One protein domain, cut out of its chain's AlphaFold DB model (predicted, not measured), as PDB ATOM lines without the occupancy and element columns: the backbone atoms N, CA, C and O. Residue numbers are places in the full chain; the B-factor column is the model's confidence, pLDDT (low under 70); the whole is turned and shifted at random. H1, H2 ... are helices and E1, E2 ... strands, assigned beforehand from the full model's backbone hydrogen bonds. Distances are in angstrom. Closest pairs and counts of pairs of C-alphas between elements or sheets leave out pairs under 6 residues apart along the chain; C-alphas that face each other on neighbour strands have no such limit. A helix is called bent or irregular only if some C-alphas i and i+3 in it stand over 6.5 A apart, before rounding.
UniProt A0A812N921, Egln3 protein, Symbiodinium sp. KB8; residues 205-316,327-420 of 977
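What this domain is: This is residues 205 to 316 and 327 to 420 of the 977 residues of the protein "Egln3 protein" of Symbiodinium sp. KB8 (UniProt A0A812N921). Two lobes stand end to end along the longest axis: a small, strongly twisted sheet of four strands, E1 to E4, and a larger, strongly twisted sheet of eight strands, E5 to E12, that wraps round on itself towards a barrel, with E6 coming back near E8. The short helices H1, H2 and H3 lie between the two sheets, H4 packs on the large sheet, and residues 350 to 356 stick out. The printed part has 206 residues, with named elements in the order H1 E1 E2 E3 E4 H2 H3 E5 E6 E7 H4 E8 E9 E10 E11 E12. The small sheet has the order E1 E4 E3 E2, antiparallel throughout, and the large one is branched and mixed. The class is mixed, helices and strands, with under half of the residues in named elements; the whole is compact, with a radius of gyration of the C-alphas of 19.2 A, but elongated, spanning 64 by 39 by 34 A.

Where its parts are: H1, residues 210 to 218, begins at C-alpha 210 (-13.268, -41.457, -41.364), measures 13.2 A and is irregular, with C-alphas 214 and 217 8.9 A apart. E1 is residues 220 to 224, E2 234 to 236, E3 243 to 249, 17.5 A long, and E4 254 to 258. H2 is residues 266 to 274, 12.3 A, and H3 278 to 285. E5 is residues 293 to 296, E6 303 to 306, E7 333 to 336, and H4 338 to 343. E8, residues 362 to 370, measures 19.4 A and bends by 77 degrees at residue 367. E9, residues 375 to 385, measures 23.9 A and bends by 84 degrees at residue 381. E10 is residues 393 to 396, E11 400 to 405, and E12 413 to 419, 15.9 A, ending at C-alpha 419 (-17.588, -55.202, -51.840).

How they stand to each other: In the large sheet E9 has three neighbours. E8, its hairpin partner, lies on one side of it, antiparallel, with N 366 and O 379 3.0 A apart. On the other side lie E11, antiparallel, beside residues 375 to 379, with N 378 and O 402 at 2.8 A, and E7, parallel, beside residues 381 to 385, with N 334 and O 382 at 2.8 A. Next to E7 is antiparallel E10, N 335 to O 394 2.9 A, and next to E10 parallel E6, N 304 to O 393 2.8 A. The closest C-alphas of E6 and E8, Ile 303 and Cys 370, are 5.4 A apart. E12 is antiparallel to E8, N 365 to O 415 2.9 A, and E5 to E12, N 295 to O 414 2.8 A. H2 is on this sheet at a height over the sheet of 9.3 A, over E11 and, only just, with 3 C-alphas, over E9; it runs across the strands, at 81 degrees to E11 on the local plane. Its closest C-alphas to E11 are Ser 274 and Ala 404, 5.6 A. H4 stands up from the sheet, rising 61 degrees, with Pro 338 and Ile 385 the closest C-alphas to E9, 6.4 A. H2 and H3 form a helical hairpin and touch at Leu 272 and Ala 281, 6.2 A, a shallow tilt of 32 degrees, opposite ways. H1 touches H2, closest at Glu 214 and Pro 266, 6.9 A, a steep tilt of 58 degrees, opposite ways. H1 and H3 are apart, and each only grazes both sheets. In the small sheet E2, E3 and E4 form a meander, each strand the antiparallel neighbour of the one before, and E1 to E4 a Greek key, in which E1 is also the antiparallel neighbour of E4. N 221 and O 257 of E1 and E4 are 2.8 A apart, N 247 and O 256 of the hairpin E3 and E4 2.8 A, and N 235 and O 244 of the hairpin E2 and E3 2.8 A. In H2, H3 and H4 every O i to N i+4 pair is within hydrogen-bond range, in H1 3 of 5.

The domain as a whole: The two C-alphas farthest apart, of Ile 238 and Ala 315, are 65.2 A apart. Residues 317 to 326 are not printed, in the link across the cut from E6 to E7, and C-alphas 316 and 327 are 9.2 A apart. The link from H4 to E8, 18 residues, is long, and residues 350 to 356 in it stand free. Mean pLDDT of the printed part is 88.8; residues 228, 240, 251, 314 to 316 and 350 to 353 are under 70.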
ATOM      1  N   GLU A 205     -12.249 -48.245 -32.549       82.69
ATOM      2  CA  GLU A 205     -10.929 -48.410 -33.157       82.69
ATOM      3  C   GLU A 205     -10.654 -47.302 -34.190       82.69
ATOM      4  O   GLU A 205     -11.482 -47.028 -35.067       82.69
ATOM      5  N   LEU A 206      -9.468 -46.687 -34.111       71.19
ATOM      6  CA  LEU A 206      -9.079 -45.510 -34.902       71.19
ATOM      7  C   LEU A 206      -9.244 -45.709 -36.413       71.19
ATOM      8  O   LEU A 206      -9.594 -44.777 -37.133       71.19
ATOM      9  N   THR A 207      -9.055 -46.931 -36.903       73.94
ATOM     10  CA  THR A 207      -9.112 -47.273 -38.329       73.94
ATOM     11  C   THR A 207     -10.519 -47.556 -38.839       73.94
ATOM     12  O   THR A 207     -10.693 -47.680 -40.049       73.94
ATOM     13  N   THR A 208     -11.526 -47.633 -37.965       81.44
ATOM     14  CA  THR A 208     -12.852 -48.115 -38.363       81.44
ATOM     15  C   THR A 208     -13.643 -47.116 -39.182       81.44
ATOM     16  O   THR A 208     -14.439 -47.545 -39.998       81.44
ATOM     17  N   SER A 209     -13.448 -45.807 -39.035       90.62
ATOM     18  CA  SER A 209     -14.253 -44.797 -39.735       90.62
ATOM     19  C   SER A 209     -13.440 -43.556 -40.101       90.62
ATOM     20  O   SER A 209     -12.348 -43.342 -39.576       90.62
ATOM     21  N   ARG A 210     -13.954 -42.707 -40.997       93.44
ATOM     22  CA  ARG A 210     -13.268 -41.457 -41.364       93.44
ATOM     23  C   ARG A 210     -13.140 -40.527 -40.162       93.44
ATOM     24  O   ARG A 210     -12.055 -40.025 -39.897       93.44
ATOM     25  N   GLY A 211     -14.225 -40.359 -39.409       90.88
ATOM     26  CA  GLY A 211     -14.244 -39.528 -38.210       90.88
ATOM     27  C   GLY A 211     -13.241 -40.008 -37.163       90.88
ATOM     28  O   GLY A 211     -12.500 -39.197 -36.622       90.88
ATOM     29  N   SER A 212     -13.145 -41.322 -36.927       88.88
ATOM     30  CA  SER A 212     -12.150 -41.867 -35.990       88.88
ATOM     31  C   SER A 212     -10.709 -41.672 -36.474       88.88
ATOM     32  O   SER A 212      -9.845 -41.351 -35.663       88.88
ATOM     33  N   ARG A 213     -10.451 -41.809 -37.784       91.44
ATOM     34  CA  ARG A 213      -9.122 -41.582 -38.382       91.44
ATOM     35  C   ARG A 213      -8.685 -40.126 -38.255       91.44
ATOM     36  O   ARG A 213      -7.550 -39.861 -37.878       91.44
ATOM     37  N   GLU A 214      -9.585 -39.198 -38.560       91.88
ATOM     38  CA  GLU A 214      -9.301 -37.761 -38.559       91.88
ATOM     39  C   GLU A 214      -9.190 -37.168 -37.151       91.88
ATOM     40  O   GLU A 214      -8.381 -36.272 -36.933       91.88
ATOM     41  N   LEU A 215      -9.961 -37.676 -36.185       89.19
ATOM     42  CA  LEU A 215      -9.841 -37.252 -34.788       89.19
ATOM     43  C   LEU A 215      -8.542 -37.746 -34.134       89.19
ATOM     44  O   LEU A 215      -8.078 -37.131 -33.174       89.19
ATOM     45  N   GLY A 216      -7.957 -38.838 -34.640       86.06
ATOM     46  CA  GLY A 216      -6.663 -39.357 -34.203       86.06
ATOM     47  C   GLY A 216      -6.576 -39.516 -32.683       86.06
ATOM     48  O   GLY A 216      -7.274 -40.334 -32.085       86.06
ATOM     49  N   ALA A 217      -5.730 -38.703 -32.045       76.69
ATOM     50  CA  ALA A 217      -5.507 -38.730 -30.600       76.69
ATOM     51  C   ALA A 217      -6.760 -38.414 -29.763       76.69
ATOM     52  O   ALA A 217      -6.849 -38.870 -28.626       76.69
ATOM     53  N   ASN A 218      -7.737 -37.689 -30.317       77.81
ATOM     54  CA  ASN A 218      -8.928 -37.231 -29.595       77.81
ATOM     55  C   ASN A 218     -10.004 -38.306 -29.380       77.81
ATOM     56  O   ASN A 218     -11.056 -37.961 -28.846       77.81
ATOM     57  N   ARG A 219      -9.730 -39.553 -29.807       84.38
ATOM     58  CA  ARG A 219     -10.479 -40.817 -29.639       84.38
ATOM     59  C   ARG A 219     -12.012 -40.711 -29.705       84.38
ATOM     60  O   ARG A 219     -12.665 -39.964 -28.983       84.38
ATOM     61  N   LEU A 220     -12.629 -41.529 -30.550       87.75
ATOM     62  CA  LEU A 220     -14.087 -41.578 -30.659       87.75
ATOM     63  C   LEU A 220     -14.641 -42.670 -29.737       87.75
ATOM     64  O   LEU A 220     -14.180 -43.807 -29.770       87.75
ATOM     65  N   PHE A 221     -15.654 -42.339 -28.949       89.56
ATOM     66  CA  PHE A 221     -16.362 -43.257 -28.064       89.56
ATOM     67  C   PHE A 221     -17.827 -43.356 -28.480       89.56
ATOM     68  O   PHE A 221     -18.390 -42.421 -29.043       89.56
ATOM     69  N   THR A 222     -18.471 -44.474 -28.173       89.31
ATOM     70  CA  THR A 222     -19.913 -44.669 -28.347       89.31
ATOM     71  C   THR A 222     -20.532 -45.167 -27.049       89.31
ATOM     72  O   THR A 222     -20.003 -46.079 -26.419       89.31
ATOM     73  N   GLY A 223     -21.657 -44.581 -26.644       86.69
ATOM     74  CA  GLY A 223     -22.384 -44.964 -25.432       86.69
ATOM     75  C   GLY A 223     -23.870 -45.148 -25.694       86.69
ATOM     76  O   GLY A 223     -24.475 -44.297 -26.341       86.69
ATOM     77  N   ASP A 224     -24.454 -46.231 -25.179       86.56
ATOM     78  CA  ASP A 224     -25.905 -46.449 -25.192       86.56
ATOM     79  C   ASP A 224     -26.551 -45.723 -24.006       86.56
ATOM     80  O   ASP A 224     -26.389 -46.104 -22.844       86.56
ATOM     81  N   LEU A 225     -27.294 -44.658 -24.300       80.75
ATOM     82  CA  LEU A 225     -28.045 -43.894 -23.301       80.75
ATOM     83  C   LEU A 225     -29.513 -44.320 -23.232       80.75
ATOM     84  O   LEU A 225     -30.293 -43.793 -22.434       80.75
ATOM     85  N   GLY A 226     -29.904 -45.290 -24.050       77.12
ATOM     86  CA  GLY A 226     -31.279 -45.686 -24.247       77.12
ATOM     87  C   GLY A 226     -32.121 -44.614 -24.944       77.12
ATOM     88  O   GLY A 226     -31.661 -43.595 -25.455       77.12
ATOM     89  N   MET A 227     -33.426 -44.876 -24.975       70.88
ATOM     90  CA  MET A 227     -34.374 -44.135 -25.820       70.88
ATOM     91  C   MET A 227     -35.172 -43.065 -25.065       70.88
ATOM     92  O   MET A 227     -35.948 -42.328 -25.667       70.88
ATOM     93  N   THR A 228     -35.060 -43.032 -23.735       67.38
ATOM     94  CA  THR A 228     -35.906 -42.204 -22.858       67.38
ATOM     95  C   THR A 228     -35.113 -41.322 -21.909       67.38
ATOM     96  O   THR A 228     -35.715 -40.534 -21.188       67.38
ATOM     97  N   ARG A 229     -33.788 -41.491 -21.838       70.25
ATOM     98  CA  ARG A 229     -32.967 -40.710 -20.918       70.25
ATOM     99  C   ARG A 229     -32.602 -39.374 -21.563       70.25
ATOM    100  O   ARG A 229     -32.345 -39.348 -22.770       70.25
ATOM    101  N   PRO A 230     -32.546 -38.290 -20.775       73.50
ATOM    102  CA  PRO A 230     -31.873 -37.075 -21.196       73.50
ATOM    103  C   PRO A 230     -30.457 -37.427 -21.635       73.50
ATOM    104  O   PRO A 230     -29.739 -38.158 -20.949       73.50
ATOM    105  N   LYS A 231     -30.079 -36.938 -22.805       82.88
ATOM    106  CA  LYS A 231     -28.752 -37.159 -23.351       82.88
ATOM    107  C   LYS A 231     -27.813 -36.080 -22.807       82.88
ATOM    108  O   LYS A 231     -28.141 -34.901 -22.917       82.88
ATOM    109  N   PRO A 232     -26.676 -36.433 -22.194       83.69
ATOM    110  CA  PRO A 232     -25.724 -35.431 -21.756       83.69
ATOM    111  C   PRO A 232     -25.015 -34.830 -22.973       83.69
ATOM    112  O   PRO A 232     -24.547 -35.552 -23.852       83.69
ATOM    113  N   LEU A 233     -24.912 -33.501 -23.007       84.81
ATOM    114  CA  LEU A 233     -24.061 -32.794 -23.969       84.81
ATOM    115  C   LEU A 233     -22.575 -33.024 -23.673       84.81
ATOM    116  O   LEU A 233     -21.756 -33.086 -24.584       84.81
ATOM    117  N   VAL A 234     -22.243 -33.165 -22.389       83.94
ATOM    118  CA  VAL A 234     -20.894 -33.419 -21.895       83.94
ATOM    119  C   VAL A 234     -20.963 -34.542 -20.870       83.94
ATOM    120  O   VAL A 234     -21.804 -34.506 -19.974       83.94
ATOM    121  N   VAL A 235     -20.081 -35.527 -21.006       83.12
ATOM    122  CA  VAL A 235     -19.842 -36.553 -19.991       83.12
ATOM    123  C   VAL A 235     -18.514 -36.231 -19.325       83.12
ATOM    124  O   VAL A 235     -17.478 -36.177 -19.988       83.12
ATOM    125  N   GLU A 236     -18.559 -35.992 -18.020       84.19
ATOM    126  CA  GLU A 236     -17.372 -35.856 -17.180       84.19
ATOM    127  C   GLU A 236     -17.163 -37.174 -16.436       84.19
ATOM    128  O   GLU A 236     -18.121 -37.781 -15.954       84.19
ATOM    129  N   SER A 237     -15.923 -37.653 -16.396       75.56
ATOM    130  CA  SER A 237     -15.579 -38.899 -15.717       75.56
ATOM    131  C   SER A 237     -14.405 -38.685 -14.768       75.56
ATOM    132  O   SER A 237     -13.521 -37.869 -15.026       75.56
ATOM    133  N   ILE A 238     -14.402 -39.427 -13.657       72.88
ATOM    134  CA  ILE A 238     -13.287 -39.439 -12.694       72.88
ATOM    135  C   ILE A 238     -12.057 -40.135 -13.315       72.88
ATOM    136  O   ILE A 238     -10.924 -39.880 -12.915       72.88
ATOM    137  N   GLY A 239     -12.280 -41.002 -14.310       72.38
ATOM    138  CA  GLY A 239     -11.239 -41.719 -15.041       72.38
ATOM    139  C   GLY A 239     -10.804 -41.026 -16.335       72.38
ATOM    140  O   GLY A 239     -11.194 -39.904 -16.655       72.38
ATOM    141  N   TRP A 240      -9.961 -41.710 -17.107       59.53
ATOM    142  CA  TRP A 240      -9.623 -41.271 -18.458       59.53
ATOM    143  C   TRP A 240     -10.659 -41.817 -19.460       59.53
ATOM    144  O   TRP A 240     -10.944 -43.016 -19.414       59.53
ATOM    145  N   PRO A 241     -11.194 -41.001 -20.386       77.69
ATOM    146  CA  PRO A 241     -10.995 -39.557 -20.543       77.69
ATOM    147  C   PRO A 241     -11.804 -38.717 -19.531       77.69
ATOM    148  O   PRO A 241     -12.945 -39.041 -19.207       77.69
ATOM    149  N   GLN A 242     -11.231 -37.598 -19.066       81.06
ATOM    150  CA  GLN A 242     -11.864 -36.739 -18.045       81.06
ATOM    151  C   GLN A 242     -13.122 -36.025 -18.552       81.06
ATOM    152  O   GLN A 242     -14.062 -35.805 -17.792       81.06
ATOM    153  N   ARG A 243     -13.146 -35.657 -19.837       85.31
ATOM    154  CA  ARG A 243     -14.252 -34.926 -20.454       85.31
ATOM    155  C   ARG A 243     -14.478 -35.402 -21.879       85.31
ATOM    156  O   ARG A 243     -13.536 -35.533 -22.656       85.31
ATOM    157  N   LEU A 244     -15.742 -35.621 -22.202       86.44
ATOM    158  CA  LEU A 244     -16.211 -36.060 -23.504       86.44
ATOM    159  C   LEU A 244     -17.385 -35.198 -23.944       86.44
ATOM    160  O   LEU A 244     -18.315 -34.982 -23.170       86.44
ATOM    161  N   GLN A 245     -17.363 -34.718 -25.183       86.00
ATOM    162  CA  GLN A 245     -18.456 -33.943 -25.763       86.00
ATOM    163  C   GLN A 245     -19.279 -34.809 -26.711       86.00
ATOM    164  O   GLN A 245     -18.725 -35.616 -27.461       86.00
ATOM    165  N   ALA A 246     -20.601 -34.645 -26.675       85.19
ATOM    166  CA  ALA A 246     -21.497 -35.283 -27.626       85.19
ATOM    167  C   ALA A 246     -21.204 -34.762 -29.039       85.19
ATOM    168  O   ALA A 246     -21.159 -33.559 -29.285       85.19
ATOM    169  N   PHE A 247     -21.008 -35.694 -29.961       82.44
ATOM    170  CA  PHE A 247     -20.508 -35.430 -31.303       82.44
ATOM    171  C   PHE A 247     -21.594 -35.675 -32.353       82.44
ATOM    172  O   PHE A 247     -21.822 -34.866 -33.246       82.44
ATOM    173  N   SER A 248     -22.296 -36.802 -32.226       83.31
ATOM    174  CA  SER A 248     -23.417 -37.198 -33.077       83.31
ATOM    175  C   SER A 248     -24.292 -38.208 -32.343       83.31
ATOM    176  O   SER A 248     -23.846 -38.844 -31.391       83.31
ATOM    177  N   GLY A 249     -25.533 -38.387 -32.786       80.38
ATOM    178  CA  GLY A 249     -26.436 -39.393 -32.242       80.38
ATOM    179  C   GLY A 249     -26.819 -40.441 -33.270       80.38
ATOM    180  O   GLY A 249     -26.981 -40.131 -34.447       80.38
ATOM    181  N   ARG A 250     -27.040 -41.666 -32.809       78.75
ATOM    182  CA  ARG A 250     -27.711 -42.724 -33.555       78.75
ATOM    183  C   ARG A 250     -29.139 -42.864 -33.063       78.75
ATOM    184  O   ARG A 250     -29.474 -42.589 -31.914       78.75
ATOM    185  N   GLU A 251     -29.989 -43.346 -33.948       68.38
ATOM    186  CA  GLU A 251     -31.411 -43.525 -33.668       68.38
ATOM    187  C   GLU A 251     -31.711 -44.656 -32.682       68.38
ATOM    188  O   GLU A 251     -32.782 -44.685 -32.084       68.38
ATOM    189  N   ASP A 252     -30.778 -45.588 -32.506       74.06
ATOM    190  CA  ASP A 252     -30.895 -46.713 -31.579       74.06
ATOM    191  C   ASP A 252     -30.606 -46.325 -30.117       74.06
ATOM    192  O   ASP A 252     -30.619 -47.190 -29.247       74.06
ATOM    193  N   GLY A 253     -30.392 -45.035 -29.839       75.69
ATOM    194  CA  GLY A 253     -30.089 -44.523 -28.502       75.69
ATOM    195  C   GLY A 253     -28.603 -44.301 -28.243       75.69
ATOM    196  O   GLY A 253     -28.262 -43.720 -27.211       75.69
ATOM    197  N   HIS A 254     -27.723 -44.694 -29.171       84.75
ATOM    198  CA  HIS A 254     -26.298 -44.430 -29.007       84.75
ATOM    199  C   HIS A 254     -25.964 -42.965 -29.286       84.75
ATOM    200  O   HIS A 254     -26.521 -42.339 -30.188       84.75
ATOM    201  N   LEU A 255     -25.000 -42.429 -28.549       87.38
ATOM    202  CA  LEU A 255     -24.310 -41.192 -28.897       87.38
ATOM    203  C   LEU A 255     -22.839 -41.481 -29.140       87.38
ATOM    204  O   LEU A 255     -22.226 -42.278 -28.428       87.38
ATOM    205  N   TYR A 256     -22.288 -40.784 -30.123       89.19
ATOM    206  CA  TYR A 256     -20.860 -40.668 -30.316       89.19
ATOM    207  C   TYR A 256     -20.332 -39.523 -29.465       89.19
ATOM    208  O   TYR A 256     -20.910 -38.434 -29.453       89.19
ATOM    209  N   PHE A 257     -19.222 -39.772 -28.790       89.81
ATOM    210  CA  PHE A 257     -18.528 -38.831 -27.933       89.81
ATOM    211  C   PHE A 257     -17.069 -38.712 -28.359       89.81
ATOM    212  O   PHE A 257     -16.475 -39.698 -28.783       89.81
ATOM    213  N   SER A 258     -16.465 -37.539 -28.209       91.00
ATOM    214  CA  SER A 258     -15.022 -37.361 -28.417       91.00
ATOM    215  C   SER A 258     -14.425 -36.450 -27.351       91.00
ATOM    216  O   SER A 258     -15.133 -35.636 -26.754       91.00
ATOM    217  N   GLN A 259     -13.123 -36.603 -27.087       88.31
ATOM    218  CA  GLN A 259     -12.364 -35.644 -26.276       88.31
ATOM    219  C   GLN A 259     -12.185 -34.316 -27.018       88.31
ATOM    220  O   GLN A 259     -12.044 -33.266 -26.393       88.31
ATOM    221  N   GLY A 260     -12.191 -34.386 -28.351       85.62
ATOM    222  CA  GLY A 260     -12.093 -33.249 -29.243       85.62
ATOM    223  C   GLY A 260     -13.453 -32.683 -29.626       85.62
ATOM    224  O   GLY A 260     -14.470 -33.379 -29.641       85.62
ATOM    225  N   GLU A 261     -13.465 -31.401 -29.970       85.44
ATOM    226  CA  GLU A 261     -14.651 -30.753 -30.523       85.44
ATOM    227  C   GLU A 261     -14.855 -31.123 -31.998       85.44
ATOM    228  O   GLU A 261     -13.923 -31.509 -32.703       85.44
ATOM    229  N   LEU A 262     -16.079 -30.936 -32.499       84.25
ATOM    230  CA  LEU A 262     -16.451 -31.289 -33.872       84.25
ATOM    231  C   LEU A 262     -15.576 -30.617 -34.940       84.25
ATOM    232  O   LEU A 262     -15.264 -31.232 -35.958       84.25
ATOM    233  N   HIS A 263     -15.124 -29.388 -34.682       85.62
ATOM    234  CA  HIS A 263     -14.265 -28.636 -35.595       85.62
ATOM    235  C   HIS A 263     -12.850 -29.228 -35.736       85.62
ATOM    236  O   HIS A 263     -12.141 -28.893 -36.680       85.62
ATOM    237  N   GLN A 264     -12.431 -30.102 -34.813       90.00
ATOM    238  CA  GLN A 264     -11.120 -30.757 -34.855       90.00
ATOM    239  C   GLN A 264     -11.086 -31.940 -35.830       90.00
ATOM    240  O   GLN A 264     -10.006 -32.407 -36.172       90.00
ATOM    241  N   CYS A 265     -12.245 -32.419 -36.295       92.44
ATOM    242  CA  CYS A 265     -12.338 -33.322 -37.438       92.44
ATOM    243  C   CYS A 265     -12.444 -32.465 -38.713       92.44
ATOM    244  O   CYS A 265     -13.494 -31.852 -38.929       92.44
ATOM    245  N   PRO A 266     -11.401 -32.403 -39.568       94.31
ATOM    246  CA  PRO A 266     -11.374 -31.490 -40.711       94.31
ATOM    247  C   PRO A 266     -12.553 -31.683 -41.668       94.31
ATOM    248  O   PRO A 266     -13.166 -30.705 -42.100       94.31
ATOM    249  N   THR A 267     -12.944 -32.932 -41.946       95.25
ATOM    250  CA  THR A 267     -14.099 -33.206 -42.809       95.25
ATOM    251  C   THR A 267     -15.418 -32.820 -42.138       95.25
ATOM    252  O   THR A 267     -16.324 -32.341 -42.819       95.25
ATOM    253  N   ALA A 268     -15.555 -32.975 -40.817       93.88
ATOM    254  CA  ALA A 268     -16.752 -32.527 -40.106       93.88
ATOM    255  C   ALA A 268     -16.865 -30.996 -40.093       93.88
ATOM    256  O   ALA A 268     -17.942 -30.466 -40.361       93.88
ATOM    257  N   ALA A 269     -15.759 -30.287 -39.848       93.44
ATOM    258  CA  ALA A 269     -15.702 -28.829 -39.908       93.44
ATOM    259  C   ALA A 269     -16.099 -28.306 -41.298       93.44
ATOM    260  O   ALA A 269     -16.971 -27.444 -41.423       93.44
ATOM    261  N   TRP A 270     -15.519 -28.891 -42.350       95.25
ATOM    262  CA  TRP A 270     -15.876 -28.576 -43.731       95.25
ATOM    263  C   TRP A 270     -17.355 -28.874 -44.019       95.25
ATOM    264  O   TRP A 270     -18.053 -28.029 -44.583       95.25
ATOM    265  N   LEU A 271     -17.870 -30.027 -43.579       94.81
ATOM    266  CA  LEU A 271     -19.269 -30.404 -43.774       94.81
ATOM    267  C   LEU A 271     -20.225 -29.388 -43.141       94.81
ATOM    268  O   LEU A 271     -21.179 -28.989 -43.801       94.81
ATOM    269  N   LEU A 272     -19.961 -28.947 -41.906       92.00
ATOM    270  CA  LEU A 272     -20.774 -27.932 -41.223       92.00
ATOM    271  C   LEU A 272     -20.820 -26.609 -41.991       92.00
ATOM    272  O   LEU A 272     -21.862 -25.967 -42.025       92.00
ATOM    273  N   SER A 273     -19.715 -26.222 -42.635       91.06
ATOM    274  CA  SER A 273     -19.678 -25.022 -43.482       91.06
ATOM    275  C   SER A 273     -20.367 -25.200 -44.842       91.06
ATOM    276  O   SER A 273     -20.652 -24.214 -45.514       91.06
ATOM    277  N   SER A 274     -20.637 -26.444 -45.250       91.94
ATOM    278  CA  SER A 274     -21.150 -26.794 -46.585       91.94
ATOM    279  C   SER A 274     -22.651 -27.102 -46.612       91.94
ATOM    280  O   SER A 274     -23.203 -27.405 -47.668       91.94
ATOM    281  N   VAL A 275     -23.325 -27.103 -45.460       90.88
ATOM    282  CA  VAL A 275     -24.743 -27.473 -45.329       90.88
ATOM    283  C   VAL A 275     -25.533 -26.346 -44.675       90.88
ATOM    284  O   VAL A 275     -25.023 -25.645 -43.812       90.88
ATOM    285  N   SER A 276     -26.793 -26.171 -45.080       86.81
ATOM    286  CA  SER A 276     -27.610 -25.013 -44.690       86.81
ATOM    287  C   SER A 276     -28.448 -25.201 -43.419       86.81
ATOM    288  O   SER A 276     -28.837 -24.212 -42.804       86.81
ATOM    289  N   ASN A 277     -28.728 -26.443 -43.007       87.44
ATOM    290  CA  ASN A 277     -29.603 -26.733 -41.864       87.44
ATOM    291  C   ASN A 277     -29.092 -27.881 -40.975       87.44
ATOM    292  O   ASN A 277     -28.264 -28.703 -41.394       87.44
ATOM    293  N   LEU A 278     -29.604 -27.929 -39.740       86.25
ATOM    294  CA  LEU A 278     -29.171 -28.865 -38.700       86.25
ATOM    295  C   LEU A 278     -29.522 -30.317 -39.037       86.25
ATOM    296  O   LEU A 278     -28.674 -31.191 -38.860       86.25
ATOM    297  N   GLU A 279     -30.719 -30.598 -39.566       84.69
ATOM    298  CA  GLU A 279     -31.118 -31.956 -39.969       84.69
ATOM    299  C   GLU A 279     -30.190 -32.529 -41.043       84.69
ATOM    300  O   GLU A 279     -29.767 -33.688 -40.986       84.69
ATOM    301  N   SER A 280     -29.864 -31.695 -42.030       85.50
ATOM    302  CA  SER A 280     -28.960 -32.008 -43.125       85.50
ATOM    303  C   SER A 280     -27.572 -32.343 -42.599       85.50
ATOM    304  O   SER A 280     -27.027 -33.387 -42.978       85.50
ATOM    305  N   ALA A 281     -27.033 -31.501 -41.713       89.62
ATOM    306  CA  ALA A 281     -25.742 -31.710 -41.072       89.62
ATOM    307  C   ALA A 281     -25.726 -32.995 -40.244       89.62
ATOM    308  O   ALA A 281     -24.869 -33.852 -40.456       89.62
ATOM    309  N   TYR A 282     -26.724 -33.173 -39.377       88.50
ATOM    310  CA  TYR A 282     -26.895 -34.345 -38.523       88.50
ATOM    311  C   TYR A 282     -26.905 -35.643 -39.336       88.50
ATOM    312  O   TYR A 282     -26.133 -36.565 -39.067       88.50
ATOM    313  N   ALA A 283     -27.715 -35.701 -40.398       86.94
ATOM    314  CA  ALA A 283     -27.821 -36.886 -41.242       86.94
ATOM    315  C   ALA A 283     -26.528 -37.197 -42.017       86.94
ATOM    316  O   ALA A 283     -26.213 -38.365 -42.258       86.94
ATOM    317  N   ARG A 284     -25.784 -36.169 -42.438       91.69
ATOM    318  CA  ARG A 284     -24.546 -36.324 -43.221       91.69
ATOM    319  C   ARG A 284     -23.338 -36.627 -42.349       91.69
ATOM    320  O   ARG A 284     -22.444 -37.336 -42.802       91.69
ATOM    321  N   LEU A 285     -23.331 -36.168 -41.102       91.69
ATOM    322  CA  LEU A 285     -22.242 -36.433 -40.171       91.69
ATOM    323  C   LEU A 285     -22.105 -37.939 -39.886       91.69
ATOM    324  O   LEU A 285     -20.996 -38.454 -39.769       91.69
ATOM    325  N   GLN A 286     -23.217 -38.684 -39.915       88.56
ATOM    326  CA  GLN A 286     -23.213 -40.146 -39.799       88.56
ATOM    327  C   GLN A 286     -22.389 -40.852 -40.894       88.56
ATOM    328  O   GLN A 286     -21.905 -41.970 -40.686       88.56
ATOM    329  N   LEU A 287     -22.191 -40.216 -42.054       92.75
ATOM    330  CA  LEU A 287     -21.357 -40.764 -43.125       92.75
ATOM    331  C   LEU A 287     -19.884 -40.852 -42.704       92.75
ATOM    332  O   LEU A 287     -19.190 -41.757 -43.156       92.75
ATOM    333  N   LEU A 288     -19.433 -39.979 -41.795       93.25
ATOM    334  CA  LEU A 288     -18.058 -39.968 -41.294       93.25
ATOM    335  C   LEU A 288     -17.790 -41.096 -40.291       93.25
ATOM    336  O   LEU A 288     -16.663 -41.571 -40.206       93.25
ATOM    337  N   PHE A 289     -18.813 -41.558 -39.564       90.06
ATOM    338  CA  PHE A 289     -18.685 -42.609 -38.539       90.06
ATOM    339  C   PHE A 289     -19.095 -43.996 -39.031       90.06
ATOM    340  O   PHE A 289     -19.164 -44.942 -38.246       90.06
ATOM    341  N   THR A 290     -19.405 -44.135 -40.321       90.00
ATOM    342  CA  THR A 290     -19.731 -45.439 -40.899       90.00
ATOM    343  C   THR A 290     -18.468 -46.308 -40.942       90.00
ATOM    344  O   THR A 290     -17.462 -45.867 -41.515       90.00
ATOM    345  N   PRO A 291     -18.503 -47.533 -40.378       90.31
ATOM    346  CA  PRO A 291     -17.389 -48.461 -40.475       90.31
ATOM    347  C   PRO A 291     -16.974 -48.700 -41.933       90.31
ATOM    348  O   PRO A 291     -17.818 -49.028 -42.769       90.31
ATOM    349  N   SER A 292     -15.704 -48.467 -42.254       93.94
ATOM    350  CA  SER A 292     -15.189 -48.435 -43.621       93.94
ATOM    351  C   SER A 292     -13.665 -48.552 -43.689       93.94
ATOM    352  O   SER A 292     -12.937 -48.053 -42.826       93.94
ATOM    353  N   THR A 293     -13.180 -49.143 -44.779       93.44
ATOM    354  CA  THR A 293     -11.759 -49.158 -45.143       93.44
ATOM    355  C   THR A 293     -11.453 -47.971 -46.048       93.44
ATOM    356  O   THR A 293     -12.042 -47.844 -47.119       93.44
ATOM    357  N   PHE A 294     -10.541 -47.095 -45.631       94.94
ATOM    358  CA  PHE A 294     -10.139 -45.955 -46.453       94.94
ATOM    359  C   PHE A 294      -9.231 -46.394 -47.603       94.94
ATOM    360  O   PHE A 294      -8.245 -47.101 -47.398       94.94
ATOM    361  N   GLN A 295      -9.553 -45.922 -48.798       94.88
ATOM    362  CA  GLN A 295      -8.770 -46.052 -50.010       94.88
ATOM    363  C   GLN A 295      -8.493 -44.644 -50.536       94.88
ATOM    364  O   GLN A 295      -9.409 -43.949 -50.982       94.88
ATOM    365  N   ALA A 296      -7.231 -44.219 -50.453       95.12
ATOM    366  CA  ALA A 296      -6.801 -42.918 -50.954       95.12
ATOM    367  C   ALA A 296      -7.131 -42.770 -52.447       95.12
ATOM    368  O   ALA A 296      -7.082 -43.744 -53.202       95.12
ATOM    369  N   TRP A 297      -7.493 -41.553 -52.858       94.31
ATOM    370  CA  TRP A 297      -7.809 -41.279 -54.256       94.31
ATOM    371  C   TRP A 297      -6.541 -41.277 -55.117       94.31
ATOM    372  O   TRP A 297      -5.567 -40.605 -54.785       94.31
ATOM    373  N   ASP A 298      -6.566 -41.998 -56.237       92.50
ATOM    374  CA  ASP A 298      -5.525 -41.919 -57.265       92.50
ATOM    375  C   ASP A 298      -5.754 -40.651 -58.096       92.50
ATOM    376  O   ASP A 298      -6.736 -40.553 -58.831       92.50
ATOM    377  N   GLU A 299      -4.854 -39.669 -57.989       90.62
ATOM    378  CA  GLU A 299      -4.972 -38.384 -58.694       90.62
ATOM    379  C   GLU A 299      -4.984 -38.519 -60.224       90.62
ATOM    380  O   GLU A 299      -5.449 -37.615 -60.923       90.62
ATOM    381  N   SER A 300      -4.519 -39.648 -60.766       90.94
ATOM    382  CA  SER A 300      -4.624 -39.920 -62.199       90.94
ATOM    383  C   SER A 300      -6.053 -40.279 -62.637       90.94
ATOM    384  O   SER A 300      -6.372 -40.171 -63.824       90.94
ATOM    385  N   LEU A 301      -6.935 -40.647 -61.699       93.06
ATOM    386  CA  LEU A 301      -8.357 -40.863 -61.948       93.06
ATOM    387  C   LEU A 301      -9.114 -39.537 -61.866       93.06
ATOM    388  O   LEU A 301      -9.234 -38.916 -60.806       93.06
ATOM    389  N   ARG A 302      -9.679 -39.113 -62.999       92.81
ATOM    390  CA  ARG A 302     -10.521 -37.914 -63.070       92.81
ATOM    391  C   ARG A 302     -11.983 -38.262 -62.812       92.81
ATOM    392  O   ARG A 302     -12.529 -39.187 -63.416       92.81
ATOM    393  N   ILE A 303     -12.610 -37.472 -61.943       96.19
ATOM    394  CA  ILE A 303     -14.041 -37.556 -61.652       96.19
ATOM    395  C   ILE A 303     -14.793 -36.628 -62.595       96.19
ATOM    396  O   ILE A 303     -14.570 -35.419 -62.604       96.19
ATOM    397  N   HIS A 304     -15.715 -37.211 -63.344       96.81
ATOM    398  CA  HIS A 304     -16.653 -36.518 -64.205       96.81
ATOM    399  C   HIS A 304     -18.013 -36.447 -63.518       96.81
ATOM    400  O   HIS A 304     -18.560 -37.472 -63.111       96.81
ATOM    401  N   TYR A 305     -18.568 -35.250 -63.396       96.38
ATOM    402  CA  TYR A 305     -19.875 -35.058 -62.777       96.38
ATOM    403  C   TYR A 305     -20.995 -35.301 -63.797       96.38
ATOM    404  O   TYR A 305     -20.910 -34.838 -64.939       96.38
ATOM    405  N   ARG A 306     -22.041 -36.031 -63.395       94.44
ATOM    406  CA  ARG A 306     -23.275 -36.222 -64.172       94.44
ATOM    407  C   ARG A 306     -24.468 -35.677 -63.385       94.44
ATOM    408  O   ARG A 306     -24.775 -36.248 -62.339       94.44
ATOM    409  N   PRO A 307     -25.144 -34.621 -63.873       93.12
ATOM    410  CA  PRO A 307     -26.376 -34.159 -63.253       93.12
ATOM    411  C   PRO A 307     -27.500 -35.175 -63.463       93.12
ATOM    412  O   PRO A 307     -27.478 -35.939 -64.436       93.12
ATOM    413  N   THR A 308     -28.498 -35.152 -62.577       89.50
ATOM    414  CA  THR A 308     -29.626 -36.098 -62.612       89.50
ATOM    415  C   THR A 308     -30.372 -36.060 -63.948       89.50
ATOM    416  O   THR A 308     -30.874 -37.083 -64.394       89.50
ATOM    417  N   SER A 309     -30.359 -34.939 -64.681       87.56
ATOM    418  CA  SER A 309     -30.950 -34.843 -66.027       87.56
ATOM    419  C   SER A 309     -30.433 -35.879 -67.039       87.56
ATOM    420  O   SER A 309     -31.140 -36.185 -67.993       87.56
ATOM    421  N   PHE A 310     -29.238 -36.450 -66.839       84.75
ATOM    422  CA  PHE A 310     -28.679 -37.515 -67.691       84.75
ATOM    423  C   PHE A 310     -29.067 -38.930 -67.251       84.75
ATOM    424  O   PHE A 310     -28.821 -39.893 -67.981       84.75
ATOM    425  N   THR A 311     -29.596 -39.065 -66.039       83.62
ATOM    426  CA  THR A 311     -30.013 -40.331 -65.430       83.62
ATOM    427  C   THR A 311     -31.526 -40.410 -65.247       83.62
ATOM    428  O   THR A 311     -32.036 -41.422 -64.777       83.62
ATOM    429  N   LEU A 312     -32.262 -39.383 -65.674       83.25
ATOM    430  CA  LEU A 312     -33.697 -39.483 -65.896       83.25
ATOM    431  C   LEU A 312     -33.966 -40.439 -67.063       83.25
ATOM    432  O   LEU A 312     -33.301 -40.381 -68.099       83.25
ATOM    433  N   ASN A 313     -34.954 -41.314 -66.904       70.94
ATOM    434  CA  ASN A 313     -35.378 -42.218 -67.967       70.94
ATOM    435  C   ASN A 313     -35.834 -41.416 -69.214       70.94
ATOM    436  O   ASN A 313     -36.836 -40.703 -69.183       70.94
ATOM    437  N   ALA A 314     -35.078 -41.523 -70.315       55.38
ATOM    438  CA  ALA A 314     -35.250 -40.718 -71.529       55.38
ATOM    439  C   ALA A 314     -36.536 -41.029 -72.316       55.38
ATOM    440  O   ALA A 314     -37.043 -40.137 -72.999       55.38
ATOM    441  N   ALA A 315     -37.103 -42.236 -72.181       53.50
ATOM    442  CA  ALA A 315     -38.394 -42.580 -72.792       53.50
ATOM    443  C   ALA A 315     -39.529 -41.669 -72.280       53.50
ATOM    444  O   ALA A 315     -40.504 -41.431 -72.981       53.50
ATOM    445  N   TRP A 316     -39.363 -41.083 -71.091       50.72
ATOM    446  CA  TRP A 316     -40.315 -40.138 -70.505       50.72
ATOM    447  C   TRP A 316     -40.030 -38.679 -70.877       50.72
ATOM    448  O   TRP A 316     -40.941 -37.856 -70.882       50.72
ATOM    449  N   VAL A 327     -38.016 -39.907 -62.795       79.38
ATOM    450  CA  VAL A 327     -37.329 -40.772 -61.841       79.38
ATOM    451  C   VAL A 327     -35.891 -40.921 -62.280       79.38
ATOM    452  O   VAL A 327     -35.610 -41.320 -63.411       79.38
ATOM    453  N   ASP A 328     -34.996 -40.581 -61.361       88.94
ATOM    454  CA  ASP A 328     -33.577 -40.856 -61.489       88.94
ATOM    455  C   ASP A 328     -33.377 -42.371 -61.413       88.94
ATOM    456  O   ASP A 328     -33.377 -42.971 -60.335       88.94
ATOM    457  N   CYS A 329     -33.232 -43.011 -62.572       89.81
ATOM    458  CA  CYS A 329     -33.087 -44.458 -62.649       89.81
ATOM    459  C   CYS A 329     -31.736 -44.924 -62.097       89.81
ATOM    460  O   CYS A 329     -31.527 -46.127 -61.986       89.81
ATOM    461  N   LYS A 330     -30.824 -44.000 -61.753       92.19
ATOM    462  CA  LYS A 330     -29.514 -44.253 -61.141       92.19
ATOM    463  C   LYS A 330     -29.364 -43.568 -59.782       92.19
ATOM    464  O   LYS A 330     -28.228 -43.331 -59.367       92.19
ATOM    465  N   ASP A 331     -30.464 -43.284 -59.079       94.00
ATOM    466  CA  ASP A 331     -30.417 -42.677 -57.743       94.00
ATOM    467  C   ASP A 331     -29.510 -43.491 -56.808       94.00
ATOM    468  O   ASP A 331     -29.788 -44.639 -56.471       94.00
ATOM    469  N   GLY A 332     -28.380 -42.901 -56.423       96.00
ATOM    470  CA  GLY A 332     -27.384 -43.526 -55.557       96.00
ATOM    471  C   GLY A 332     -26.292 -44.330 -56.270       96.00
ATOM    472  O   GLY A 332     -25.398 -44.826 -55.582       96.00
ATOM    473  N   GLN A 333     -26.276 -44.400 -57.604       97.44
ATOM    474  CA  GLN A 333     -25.268 -45.125 -58.385       97.44
ATOM    475  C   GLN A 333     -24.292 -44.196 -59.125       97.44
ATOM    476  O   GLN A 333     -24.669 -43.247 -59.803       97.44
ATOM    477  N   SER A 334     -23.007 -44.529 -59.049       97.69
ATOM    478  CA  SER A 334     -21.910 -43.962 -59.834       97.69
ATOM    479  C   SER A 334     -21.225 -45.050 -60.654       97.69
ATOM    480  O   SER A 334     -21.364 -46.244 -60.378       97.69
ATOM    481  N   GLU A 335     -20.467 -44.649 -61.671       97.69
ATOM    482  CA  GLU A 335     -19.890 -45.579 -62.641       97.69
ATOM    483  C   GLU A 335     -18.387 -45.397 -62.801       97.69
ATOM    484  O   GLU A 335     -17.857 -44.294 -62.693       97.69
ATOM    485  N   VAL A 336     -17.692 -46.485 -63.107       97.62
ATOM    486  CA  VAL A 336     -16.251 -46.490 -63.349       97.62
ATOM    487  C   VAL A 336     -15.913 -47.330 -64.571       97.62
ATOM    488  O   VAL A 336     -16.480 -48.400 -64.777       97.62
ATOM    489  N   GLY A 337     -14.998 -46.841 -65.402       96.31
ATOM    490  CA  GLY A 337     -14.506 -47.592 -66.548       96.31
ATOM    491  C   GLY A 337     -13.560 -48.736 -66.161       96.31
ATOM    492  O   GLY A 337     -13.024 -48.733 -65.051       96.31
ATOM    493  N   PRO A 338     -13.326 -49.725 -67.044       95.19
ATOM    494  CA  PRO A 338     -12.549 -50.922 -66.717       95.19
ATOM    495  C   PRO A 338     -11.129 -50.640 -66.217       95.19
ATOM    496  O   PRO A 338     -10.695 -51.256 -65.249       95.19
ATOM    497  N   GLU A 339     -10.418 -49.684 -66.823       94.56
ATOM    498  CA  GLU A 339      -9.035 -49.364 -66.438       94.56
ATOM    499  C   GLU A 339      -8.969 -48.776 -65.023       94.56
ATOM    500  O   GLU A 339      -8.095 -49.118 -64.226       94.56
ATOM    501  N   ALA A 340      -9.929 -47.918 -64.681       94.75
ATOM    502  CA  ALA A 340     -10.055 -47.368 -63.338       94.75
ATOM    503  C   ALA A 340     -10.559 -48.430 -62.343       94.75
ATOM    504  O   ALA A 340     -10.101 -48.476 -61.202       94.75
ATOM    505  N   ALA A 341     -11.443 -49.333 -62.774       95.75
ATOM    506  CA  ALA A 341     -11.944 -50.436 -61.959       95.75
ATOM    507  C   ALA A 341     -10.829 -51.410 -61.551       95.75
ATOM    508  O   ALA A 341     -10.821 -51.870 -60.410       95.75
ATOM    509  N   VAL A 342      -9.871 -51.687 -62.441       94.31
ATOM    510  CA  VAL A 342      -8.655 -52.457 -62.128       94.31
ATOM    511  C   VAL A 342      -7.859 -51.787 -61.011       94.31
ATOM    512  O   VAL A 342      -7.567 -52.419 -59.997       94.31
ATOM    513  N   ARG A 343      -7.571 -50.486 -61.145       92.56
ATOM    514  CA  ARG A 343      -6.799 -49.727 -60.140       92.56
ATOM    515  C   ARG A 343      -7.502 -49.663 -58.789       92.56
ATOM    516  O   ARG A 343      -6.857 -49.681 -57.747       92.56
ATOM    517  N   LEU A 344      -8.835 -49.636 -58.801       91.94
ATOM    518  CA  LEU A 344      -9.653 -49.692 -57.591       91.94
ATOM    519  C   LEU A 344      -9.821 -51.118 -57.028       91.94
ATOM    520  O   LEU A 344     -10.430 -51.292 -55.968       91.94
ATOM    521  N   GLY A 345      -9.293 -52.142 -57.705       93.00
ATOM    522  CA  GLY A 345      -9.421 -53.544 -57.308       93.00
ATOM    523  C   GLY A 345     -10.863 -54.057 -57.369       93.00
ATOM    524  O   GLY A 345     -11.277 -54.836 -56.506       93.00
ATOM    525  N   LEU A 346     -11.648 -53.565 -58.331       93.50
ATOM    526  CA  LEU A 346     -13.014 -54.010 -58.638       93.50
ATOM    527  C   LEU A 346     -13.051 -54.991 -59.813       93.50
ATOM    528  O   LEU A 346     -13.997 -55.768 -59.933       93.50
ATOM    529  N   LEU A 347     -12.022 -54.972 -60.660       94.00
ATOM    530  CA  LEU A 347     -11.856 -55.873 -61.794       94.00
ATOM    531  C   LEU A 347     -10.463 -56.502 -61.742       94.00
ATOM    532  O   LEU A 347      -9.485 -55.826 -61.436       94.00
ATOM    533  N   SER A 348     -10.372 -57.801 -62.016       88.50
ATOM    534  CA  SER A 348      -9.093 -58.511 -62.094       88.50
ATOM    535  C   SER A 348      -8.457 -58.352 -63.477       88.50
ATOM    536  O   SER A 348      -9.135 -58.615 -64.472       88.50
ATOM    537  N   ASP A 349      -7.154 -58.072 -63.541       79.38
ATOM    538  CA  ASP A 349      -6.393 -57.965 -64.802       79.38
ATOM    539  C   ASP A 349      -6.335 -59.261 -65.628       79.38
ATOM    540  O   ASP A 349      -6.101 -59.245 -66.834       79.38
ATOM    541  N   THR A 350      -6.559 -60.416 -65.004       65.56
ATOM    542  CA  THR A 350      -6.194 -61.723 -65.570       65.56
ATOM    543  C   THR A 350      -7.269 -62.395 -66.438       65.56
ATOM    544  O   THR A 350      -7.110 -63.561 -66.795       65.56
ATOM    545  N   ARG A 351      -8.379 -61.724 -66.788       58.38
ATOM    546  CA  ARG A 351      -9.580 -62.390 -67.355       58.38
ATOM    547  C   ARG A 351     -10.080 -61.886 -68.714       58.38
ATOM    548  O   ARG A 351     -11.258 -62.046 -69.023       58.38
ATOM    549  N   SER A 352      -9.199 -61.388 -69.577       53.97
ATOM    550  CA  SER A 352      -9.548 -60.973 -70.949       53.97
ATOM    551  C   SER A 352     -10.079 -62.097 -71.866       53.97
ATOM    552  O   SER A 352     -10.604 -61.797 -72.933       53.97
ATOM    553  N   ALA A 353     -10.006 -63.374 -71.464       61.91
ATOM    554  CA  ALA A 353     -10.487 -64.513 -72.258       61.91
ATOM    555  C   ALA A 353     -11.846 -65.103 -71.815       61.91
ATOM    556  O   ALA A 353     -12.359 -66.013 -72.469       61.91
ATOM    557  N   ALA A 354     -12.438 -64.646 -70.704       75.06
ATOM    558  CA  ALA A 354     -13.751 -65.140 -70.280       75.06
ATOM    559  C   ALA A 354     -14.857 -64.560 -71.175       75.06
ATOM    560  O   ALA A 354     -14.818 -63.376 -71.495       75.06
ATOM    561  N   ARG A 355     -15.876 -65.368 -71.522       81.94
ATOM    562  CA  ARG A 355     -17.029 -64.906 -72.326       81.94
ATOM    563  C   ARG A 355     -17.632 -63.623 -71.750       81.94
ATOM    564  O   ARG A 355     -17.890 -62.696 -72.507       81.94
ATOM    565  N   ASN A 356     -17.806 -63.597 -70.429       85.69
ATOM    566  CA  ASN A 356     -18.230 -62.434 -69.662       85.69
ATOM    567  C   ASN A 356     -17.282 -62.279 -68.453       85.69
ATOM    568  O   ASN A 356     -17.242 -63.184 -67.609       85.69
ATOM    569  N   PRO A 357     -16.487 -61.200 -68.355       89.88
ATOM    570  CA  PRO A 357     -15.628 -60.967 -67.197       89.88
ATOM    571  C   PRO A 357     -16.465 -60.655 -65.948       89.88
ATOM    572  O   PRO A 357     -17.469 -59.948 -66.013       89.88
ATOM    573  N   LEU A 358     -16.036 -61.182 -64.799       92.06
ATOM    574  CA  LEU A 358     -16.685 -60.965 -63.504       92.06
ATOM    575  C   LEU A 358     -15.970 -59.836 -62.751       92.06
ATOM    576  O   LEU A 358     -14.759 -59.917 -62.536       92.06
ATOM    577  N   GLY A 359     -16.713 -58.814 -62.344       93.75
ATOM    578  CA  GLY A 359     -16.255 -57.707 -61.510       93.75
ATOM    579  C   GLY A 359     -17.051 -57.595 -60.210       93.75
ATOM    580  O   GLY A 359     -18.045 -58.290 -60.001       93.75
ATOM    581  N   ALA A 360     -16.613 -56.711 -59.323       94.81
ATOM    582  CA  ALA A 360     -17.313 -56.371 -58.091       94.81
ATOM    583  C   ALA A 360     -17.950 -54.981 -58.198       94.81
ATOM    584  O   ALA A 360     -17.386 -54.071 -58.808       94.81
ATOM    585  N   ALA A 361     -19.099 -54.803 -57.550       96.69
ATOM    586  CA  ALA A 361     -19.624 -53.487 -57.220       96.69
ATOM    587  C   ALA A 361     -19.176 -53.090 -55.803       96.69
ATOM    588  O   ALA A 361     -18.881 -53.937 -54.947       96.69
ATOM    589  N   LEU A 362     -19.112 -51.785 -55.559       96.00
ATOM    590  CA  LEU A 362     -18.567 -51.215 -54.332       96.00
ATOM    591  C   LEU A 362     -19.577 -50.272 -53.685       96.00
ATOM    592  O   LEU A 362     -19.917 -49.250 -54.269       96.00
ATOM    593  N   GLN A 363     -19.992 -50.554 -52.452       97.50
ATOM    594  CA  GLN A 363     -20.685 -49.557 -51.643       97.50
ATOM    595  C   GLN A 363     -19.648 -48.641 -51.001       97.50
ATOM    596  O   GLN A 363     -18.784 -49.106 -50.248       97.50
ATOM    597  N   TYR A 364     -19.753 -47.344 -51.266       97.19
ATOM    598  CA  TYR A 364     -18.771 -46.371 -50.814       97.19
ATOM    599  C   TYR A 364     -19.412 -45.183 -50.097       97.19
ATOM    600  O   TYR A 364     -20.584 -44.822 -50.286       97.19
ATOM    601  N   ARG A 365     -18.604 -44.572 -49.240       96.69
ATOM    602  CA  ARG A 365     -18.664 -43.150 -48.899       96.69
ATOM    603  C   ARG A 365     -17.370 -42.517 -49.394       96.69
ATOM    604  O   ARG A 365     -16.472 -43.229 -49.833       96.69
ATOM    605  N   GLY A 366     -17.249 -41.206 -49.354       95.88
ATOM    606  CA  GLY A 366     -15.961 -40.598 -49.642       95.88
ATOM    607  C   GLY A 366     -16.008 -39.095 -49.656       95.88
ATOM    608  O   GLY A 366     -17.078 -38.490 -49.713       95.88
ATOM    609  N   LEU A 367     -14.819 -38.516 -49.636       97.44
ATOM    610  CA  LEU A 367     -14.609 -37.117 -49.940       97.44
ATOM    611  C   LEU A 367     -13.802 -37.067 -51.227       97.44
ATOM    612  O   LEU A 367     -12.722 -37.653 -51.308       97.44
ATOM    613  N   VAL A 368     -14.335 -36.397 -52.238       97.25
ATOM    614  CA  VAL A 368     -13.722 -36.332 -53.561       97.25
ATOM    615  C   VAL A 368     -13.667 -34.898 -54.060       97.25
ATOM    616  O   VAL A 368     -14.452 -34.056 -53.631       97.25
ATOM    617  N   TYR A 369     -12.733 -34.616 -54.960       97.38
ATOM    618  CA  TYR A 369     -12.652 -33.337 -55.653       97.38
ATOM    619  C   TYR A 369     -13.005 -33.543 -57.125       97.38
ATOM    620  O   TYR A 369     -12.401 -34.380 -57.801       97.38
ATOM    621  N   CYS A 370     -13.992 -32.798 -57.618       97.25
ATOM    622  CA  CYS A 370     -14.384 -32.825 -59.020       97.25
ATOM    623  C   CYS A 370     -13.846 -31.574 -59.716       97.25
ATOM    624  O   CYS A 370     -14.415 -30.493 -59.596       97.25
ATOM    625  N   SER A 371     -12.762 -31.729 -60.480       95.38
ATOM    626  CA  SER A 371     -12.119 -30.611 -61.185       95.38
ATOM    627  C   SER A 371     -12.997 -29.974 -62.263       95.38
ATOM    628  O   SER A 371     -12.801 -28.810 -62.582       95.38
ATOM    629  N   GLN A 372     -13.965 -30.713 -62.813       96.25
ATOM    630  CA  GLN A 372     -14.935 -30.181 -63.775       96.25
ATOM    631  C   GLN A 372     -15.835 -29.106 -63.151       96.25
ATOM    632  O   GLN A 372     -16.201 -28.160 -63.838       96.25
ATOM    633  N   MET A 373     -16.195 -29.274 -61.877       97.19
ATOM    634  CA  MET A 373     -17.066 -28.350 -61.145       97.19
ATOM    635  C   MET A 373     -16.278 -27.379 -60.253       97.19
ATOM    636  O   MET A 373     -16.870 -26.449 -59.727       97.19
ATOM    637  N   ASP A 374     -14.973 -27.612 -60.068       97.50
ATOM    638  CA  ASP A 374     -14.146 -26.980 -59.029       97.50
ATOM    639  C   ASP A 374     -14.806 -27.055 -57.640       97.50
ATOM    640  O   ASP A 374     -14.982 -26.067 -56.931       97.50
ATOM    641  N   GLU A 375     -15.219 -28.262 -57.249       97.94
ATOM    642  CA  GLU A 375     -15.927 -28.497 -55.989       97.94
ATOM    643  C   GLU A 375     -15.352 -29.694 -55.226       97.94
ATOM    644  O   GLU A 375     -15.085 -30.765 -55.786       97.94
ATOM    645  N   THR A 376     -15.225 -29.538 -53.907       97.81
ATOM    646  CA  THR A 376     -15.076 -30.654 -52.967       97.81
ATOM    647  C   THR A 376     -16.460 -31.213 -52.642       97.81
ATOM    648  O   THR A 376     -17.375 -30.464 -52.305       97.81
ATOM    649  N   MET A 377     -16.618 -32.535 -52.714       97.88
ATOM    650  CA  MET A 377     -17.899 -33.226 -52.567       97.88
ATOM    651  C   MET A 377     -17.812 -34.375 -51.556       97.88
ATOM    652  O   MET A 377     -16.925 -35.226 -51.633       97.88
ATOM    653  N   LEU A 378     -18.790 -34.444 -50.651       97.75
ATOM    654  CA  LEU A 378     -19.063 -35.610 -49.814       97.75
ATOM    655  C   LEU A 378     -20.024 -36.521 -50.555       97.75
ATOM    656  O   LEU A 378     -21.150 -36.123 -50.863       97.75
ATOM    657  N   VAL A 379     -19.597 -37.751 -50.802       97.69
ATOM    658  CA  VAL A 379     -20.296 -38.687 -51.679       97.69
ATOM    659  C   VAL A 379     -20.702 -39.964 -50.948       97.69
ATOM    660  O   VAL A 379     -20.035 -40.421 -50.018       97.69
ATOM    661  N   LYS A 380     -21.830 -40.541 -51.363       97.50
ATOM    662  CA  LYS A 380     -22.375 -41.821 -50.899       97.50
ATOM    663  C   LYS A 380     -23.078 -42.509 -52.071       97.50
ATOM    664  O   LYS A 380     -23.963 -41.899 -52.666       97.50
ATOM    665  N   GLY A 381     -22.766 -43.780 -52.315       97.38
ATOM    666  CA  GLY A 381     -23.483 -44.569 -53.314       97.38
ATOM    667  C   GLY A 381     -22.930 -45.973 -53.534       97.38
ATOM    668  O   GLY A 381     -22.111 -46.465 -52.748       97.38
ATOM    669  N   MET A 382     -23.371 -46.586 -54.629       98.06
ATOM    670  CA  MET A 382     -22.757 -47.755 -55.255       98.06
ATOM    671  C   MET A 382     -21.879 -47.320 -56.429       98.06
ATOM    672  O   MET A 382     -22.279 -46.474 -57.220       98.06
ATOM    673  N   LEU A 383     -20.680 -47.885 -56.553       97.88
ATOM    674  CA  LEU A 383     -19.783 -47.696 -57.690       97.88
ATOM    675  C   LEU A 383     -19.765 -48.980 -58.524       97.88
ATOM    676  O   LEU A 383     -19.438 -50.056 -58.013       97.88
ATOM    677  N   VAL A 384     -20.138 -48.849 -59.795       97.75
ATOM    678  CA  VAL A 384     -20.404 -49.961 -60.717       97.75
ATOM    679  C   VAL A 384     -19.519 -49.845 -61.953       97.75
ATOM    680  O   VAL A 384     -19.283 -48.754 -62.465       97.75
ATOM    681  N   ILE A 385     -19.015 -50.972 -62.450       97.12
ATOM    682  CA  ILE A 385     -18.173 -50.995 -63.654       97.12
ATOM    683  C   ILE A 385     -19.039 -50.833 -64.912       97.12
ATOM    684  O   ILE A 385     -19.976 -51.606 -65.101       97.12
ATOM    685  N   ASN A 386     -18.695 -49.881 -65.776       95.38
ATOM    686  CA  ASN A 386     -19.295 -49.678 -67.095       95.38
ATOM    687  C   ASN A 386     -18.183 -49.703 -68.155       95.38
ATOM    688  O   ASN A 386     -17.305 -48.838 -68.166       95.38
ATOM    689  N   ASP A 387     -18.211 -50.705 -69.037       92.38
ATOM    690  CA  ASP A 387     -17.130 -50.986 -69.990       92.38
ATOM    691  C   ASP A 387     -16.868 -49.860 -71.009       92.38
ATOM    692  O   ASP A 387     -15.770 -49.759 -71.555       92.38
ATOM    693  N   ARG A 388     -17.826 -48.947 -71.188       91.69
ATOM    694  CA  ARG A 388     -17.766 -47.848 -72.166       91.69
ATOM    695  C   ARG A 388     -16.963 -46.646 -71.714       91.69
ATOM    696  O   ARG A 388     -16.706 -45.743 -72.507       91.69
ATOM    697  N   LEU A 389     -16.622 -46.578 -70.432       93.06
ATOM    698  CA  LEU A 389     -16.048 -45.366 -69.851       93.06
ATOM    699  C   LEU A 389     -14.514 -45.321 -69.933       93.06
ATOM    700  O   LEU A 389     -13.928 -44.286 -69.617       93.06
ATOM    701  N   GLY A 390     -13.856 -46.412 -70.342       89.69
ATOM    702  CA  GLY A 390     -12.392 -46.501 -70.408       89.69
ATOM    703  C   GLY A 390     -11.737 -46.311 -69.033       89.69
ATOM    704  O   GLY A 390     -11.896 -47.147 -68.147       89.69
ATOM    705  N   SER A 391     -11.027 -45.199 -68.835       91.38
ATOM    706  CA  SER A 391     -10.395 -44.811 -67.561       91.38
ATOM    707  C   SER A 391     -11.202 -43.813 -66.722       91.38
ATOM    708  O   SER A 391     -10.741 -43.376 -65.667       91.38
ATOM    709  N   ARG A 392     -12.400 -43.420 -67.167       94.69
ATOM    710  CA  ARG A 392     -13.196 -42.376 -66.504       94.69
ATOM    711  C   ARG A 392     -13.948 -42.907 -65.286       94.69
ATOM    712  O   ARG A 392     -14.429 -44.040 -65.284       94.69
ATOM    713  N   VAL A 393     -14.131 -42.038 -64.292       96.94
ATOM    714  CA  VAL A 393     -15.072 -42.234 -63.181       96.94
ATOM    715  C   VAL A 393     -16.184 -41.202 -63.316       96.94
ATOM    716  O   VAL A 393     -15.902 -40.009 -63.370       96.94
ATOM    717  N   TYR A 394     -17.439 -41.639 -63.373       96.81
ATOM    718  CA  TYR A 394     -18.605 -40.764 -63.394       96.81
ATOM    719  C   TYR A 394     -19.317 -40.780 -62.046       96.81
ATOM    720  O   TYR A 394     -19.794 -41.820 -61.598       96.81
ATOM    721  N   LEU A 395     -19.409 -39.605 -61.430       97.19
ATOM    722  CA  LEU A 395     -20.124 -39.367 -60.186       97.19
ATOM    723  C   LEU A 395     -21.513 -38.807 -60.501       97.19
ATOM    724  O   LEU A 395     -21.617 -37.727 -61.085       97.19
ATOM    725  N   SER A 396     -22.560 -39.531 -60.106       95.69
ATOM    726  CA  SER A 396     -23.940 -39.043 -60.227       95.69
ATOM    727  C   SER A 396     -24.243 -37.977 -59.171       95.69
ATOM    728  O   SER A 396     -23.804 -38.088 -58.022       95.69
ATOM    729  N   GLU A 397     -25.031 -36.969 -59.536       96.06
ATOM    730  CA  GLU A 397     -25.542 -35.942 -58.625       96.06
ATOM    731  C   GLU A 397     -26.256 -36.539 -57.412       96.06
ATOM    732  O   GLU A 397     -25.995 -36.124 -56.283       96.06
ATOM    733  N   SER A 398     -27.053 -37.591 -57.611       95.31
ATOM    734  CA  SER A 398     -27.729 -38.318 -56.532       95.31
ATOM    735  C   SER A 398     -26.765 -38.865 -55.470       95.31
ATOM    736  O   SER A 398     -27.126 -39.035 -54.301       95.31
ATOM    737  N   CYS A 399     -25.511 -39.149 -55.842       97.44
ATOM    738  CA  CYS A 399     -24.485 -39.622 -54.916       97.44
ATOM    739  C   CYS A 399     -23.868 -38.489 -54.085       97.44
ATOM    740  O   CYS A 399     -23.285 -38.765 -53.033       97.44
ATOM    741  N   VAL A 400     -23.991 -37.229 -54.511       97.44
ATOM    742  CA  VAL A 400     -23.453 -36.063 -53.803       97.44
ATOM    743  C   VAL A 400     -24.374 -35.708 -52.644       97.44
ATOM    744  O   VAL A 400     -25.546 -35.389 -52.813       97.44
ATOM    745  N   LYS A 401     -23.850 -35.777 -51.421       95.44
ATOM    746  CA  LYS A 401     -24.611 -35.454 -50.211       95.44
ATOM    747  C   LYS A 401     -24.315 -34.032 -49.746       95.44
ATOM    748  O   LYS A 401     -25.250 -33.338 -49.364       95.44
ATOM    749  N   ALA A 402     -23.071 -33.570 -49.814       96.50
ATOM    750  CA  ALA A 402     -22.698 -32.171 -49.578       96.50
ATOM    751  C   ALA A 402     -21.620 -31.743 -50.575       96.50
ATOM    752  O   ALA A 402     -20.860 -32.592 -51.040       96.50
ATOM    753  N   ARG A 403     -21.549 -30.450 -50.889       96.75
ATOM    754  CA  ARG A 403     -20.535 -29.886 -51.784       96.75
ATOM    755  C   ARG A 403     -20.199 -28.452 -51.401       96.75
ATOM    756  O   ARG A 403     -21.053 -27.761 -50.852       96.75
ATOM    757  N   ALA A 404     -18.978 -28.030 -51.696       96.62
ATOM    758  CA  ALA A 404     -18.527 -26.654 -51.539       96.62
ATOM    759  C   ALA A 404     -17.485 -26.310 -52.614       96.62
ATOM    760  O   ALA A 404     -16.733 -27.202 -53.021       96.62
ATOM    761  N   PRO A 405     -17.402 -25.035 -53.031       97.44
ATOM    762  CA  PRO A 405     -16.459 -24.604 -54.051       97.44
ATOM    763  C   PRO A 405     -15.005 -24.699 -53.573       97.44
ATOM    764  O   PRO A 405     -14.697 -24.506 -52.382       97.44
ATOM    765  N   GLY A 406     -14.130 -24.946 -54.545       97.19
ATOM    766  CA  GLY A 406     -12.684 -25.022 -54.430       97.19
ATOM    767  C   GLY A 406     -12.174 -26.345 -53.863       97.19
ATOM    768  O   GLY A 406     -12.805 -26.978 -53.011       97.19
ATOM    769  N   ARG A 407     -10.963 -26.728 -54.280       96.38
ATOM    770  CA  ARG A 407     -10.206 -27.825 -53.660       96.38
ATOM    771  C   ARG A 407      -9.796 -27.448 -52.231       96.38
ATOM    772  O   ARG A 407      -9.121 -26.450 -52.004       96.38
ATOM    773  N   ARG A 408     -10.166 -28.282 -51.260       95.19
ATOM    774  CA  ARG A 408      -9.755 -28.176 -49.847       95.19
ATOM    775  C   ARG A 408      -8.562 -29.071 -49.514       95.19
ATOM    776  O   ARG A 408      -8.365 -30.100 -50.160       95.19
ATOM    777  N   GLU A 409      -7.809 -28.715 -48.478       94.62
ATOM    778  CA  GLU A 409      -6.736 -29.542 -47.905       94.62
ATOM    779  C   GLU A 409      -7.326 -30.638 -47.007       94.62
ATOM    780  O   GLU A 409      -7.274 -30.582 -45.782       94.62
ATOM    781  N   LEU A 410      -7.970 -31.623 -47.633       95.06
ATOM    782  CA  LEU A 410      -8.635 -32.736 -46.957       95.06
ATOM    783  C   LEU A 410      -8.181 -34.074 -47.562       95.06
ATOM    784  O   LEU A 410      -7.807 -34.121 -48.737       95.06
ATOM    785  N   PRO A 411      -8.226 -35.183 -46.798       93.81
ATOM    786  CA  PRO A 411      -7.846 -36.497 -47.304       93.81
ATOM    787  C   PRO A 411      -8.899 -37.029 -48.291       93.81
ATOM    788  O   PRO A 411      -9.904 -37.638 -47.902       93.81
ATOM    789  N   TYR A 412      -8.662 -36.798 -49.584       96.56
ATOM    790  CA  TYR A 412      -9.503 -37.308 -50.663       96.56
ATOM    791  C   TYR A 412      -9.365 -38.820 -50.820       96.56
ATOM    792  O   TYR A 412      -8.267 -39.380 -50.800       96.56
ATOM    793  N   GLY A 413     -10.495 -39.492 -50.999       95.81
ATOM    794  CA  GLY A 413     -10.535 -40.939 -51.135       95.81
ATOM    795  C   GLY A 413     -11.922 -41.511 -50.923       95.81
ATOM    796  O   GLY A 413     -12.869 -40.811 -50.549       95.81
ATOM    797  N   LEU A 414     -12.013 -42.815 -51.152       96.50
ATOM    798  CA  LEU A 414     -13.212 -43.604 -50.935       96.50
ATOM    799  C   LEU A 414     -13.105 -44.352 -49.608       96.50
ATOM    800  O   LEU A 414     -12.120 -45.015 -49.309       96.50
ATOM    801  N   ASP A 415     -14.159 -44.274 -48.820       95.94
ATOM    802  CA  ASP A 415     -14.387 -45.079 -47.636       95.94
ATOM    803  C   ASP A 415     -15.228 -46.294 -48.055       95.94
ATOM    804  O   ASP A 415     -16.451 -46.220 -48.221       95.94
ATOM    805  N   VAL A 416     -14.552 -47.419 -48.282       95.31
ATOM    806  CA  VAL A 416     -15.145 -48.677 -48.742       95.31
ATOM    807  C   VAL A 416     -15.931 -49.323 -47.607       95.31
ATOM    808  O   VAL A 416     -15.352 -49.762 -46.615       95.31
ATOM    809  N   VAL A 417     -17.253 -49.405 -47.766       93.81
ATOM    810  CA  VAL A 417     -18.156 -50.021 -46.779       93.81
ATOM    811  C   VAL A 417     -18.346 -51.506 -47.076       93.81
ATOM    812  O   VAL A 417     -18.335 -52.335 -46.171       93.81
ATOM    813  N   HIS A 418     -18.536 -51.856 -48.350       93.62
ATOM    814  CA  HIS A 418     -18.803 -53.234 -48.755       93.62
ATOM    815  C   HIS A 418     -18.389 -53.494 -50.206       93.62
ATOM    816  O   HIS A 418     -18.603 -52.644 -51.069       93.62
ATOM    817  N   LYS A 419     -17.865 -54.695 -50.486       93.06
ATOM    818  CA  LYS A 419     -17.588 -55.202 -51.840       93.06
ATOM    819  C   LYS A 419     -18.444 -56.434 -52.126       93.06
ATOM    820  O   LYS A 419     -18.473 -57.367 -51.319       93.06
ATOM    821  N   THR A 420     -19.098 -56.467 -53.287       91.94
ATOM    822  CA  THR A 420     -20.027 -57.557 -53.642       91.94
ATOM    823  C   THR A 420     -19.346 -58.879 -53.984       91.94
ATOM    824  O   THR A 420     -20.017 -59.900 -54.061       91.94
TER     825      THR A 420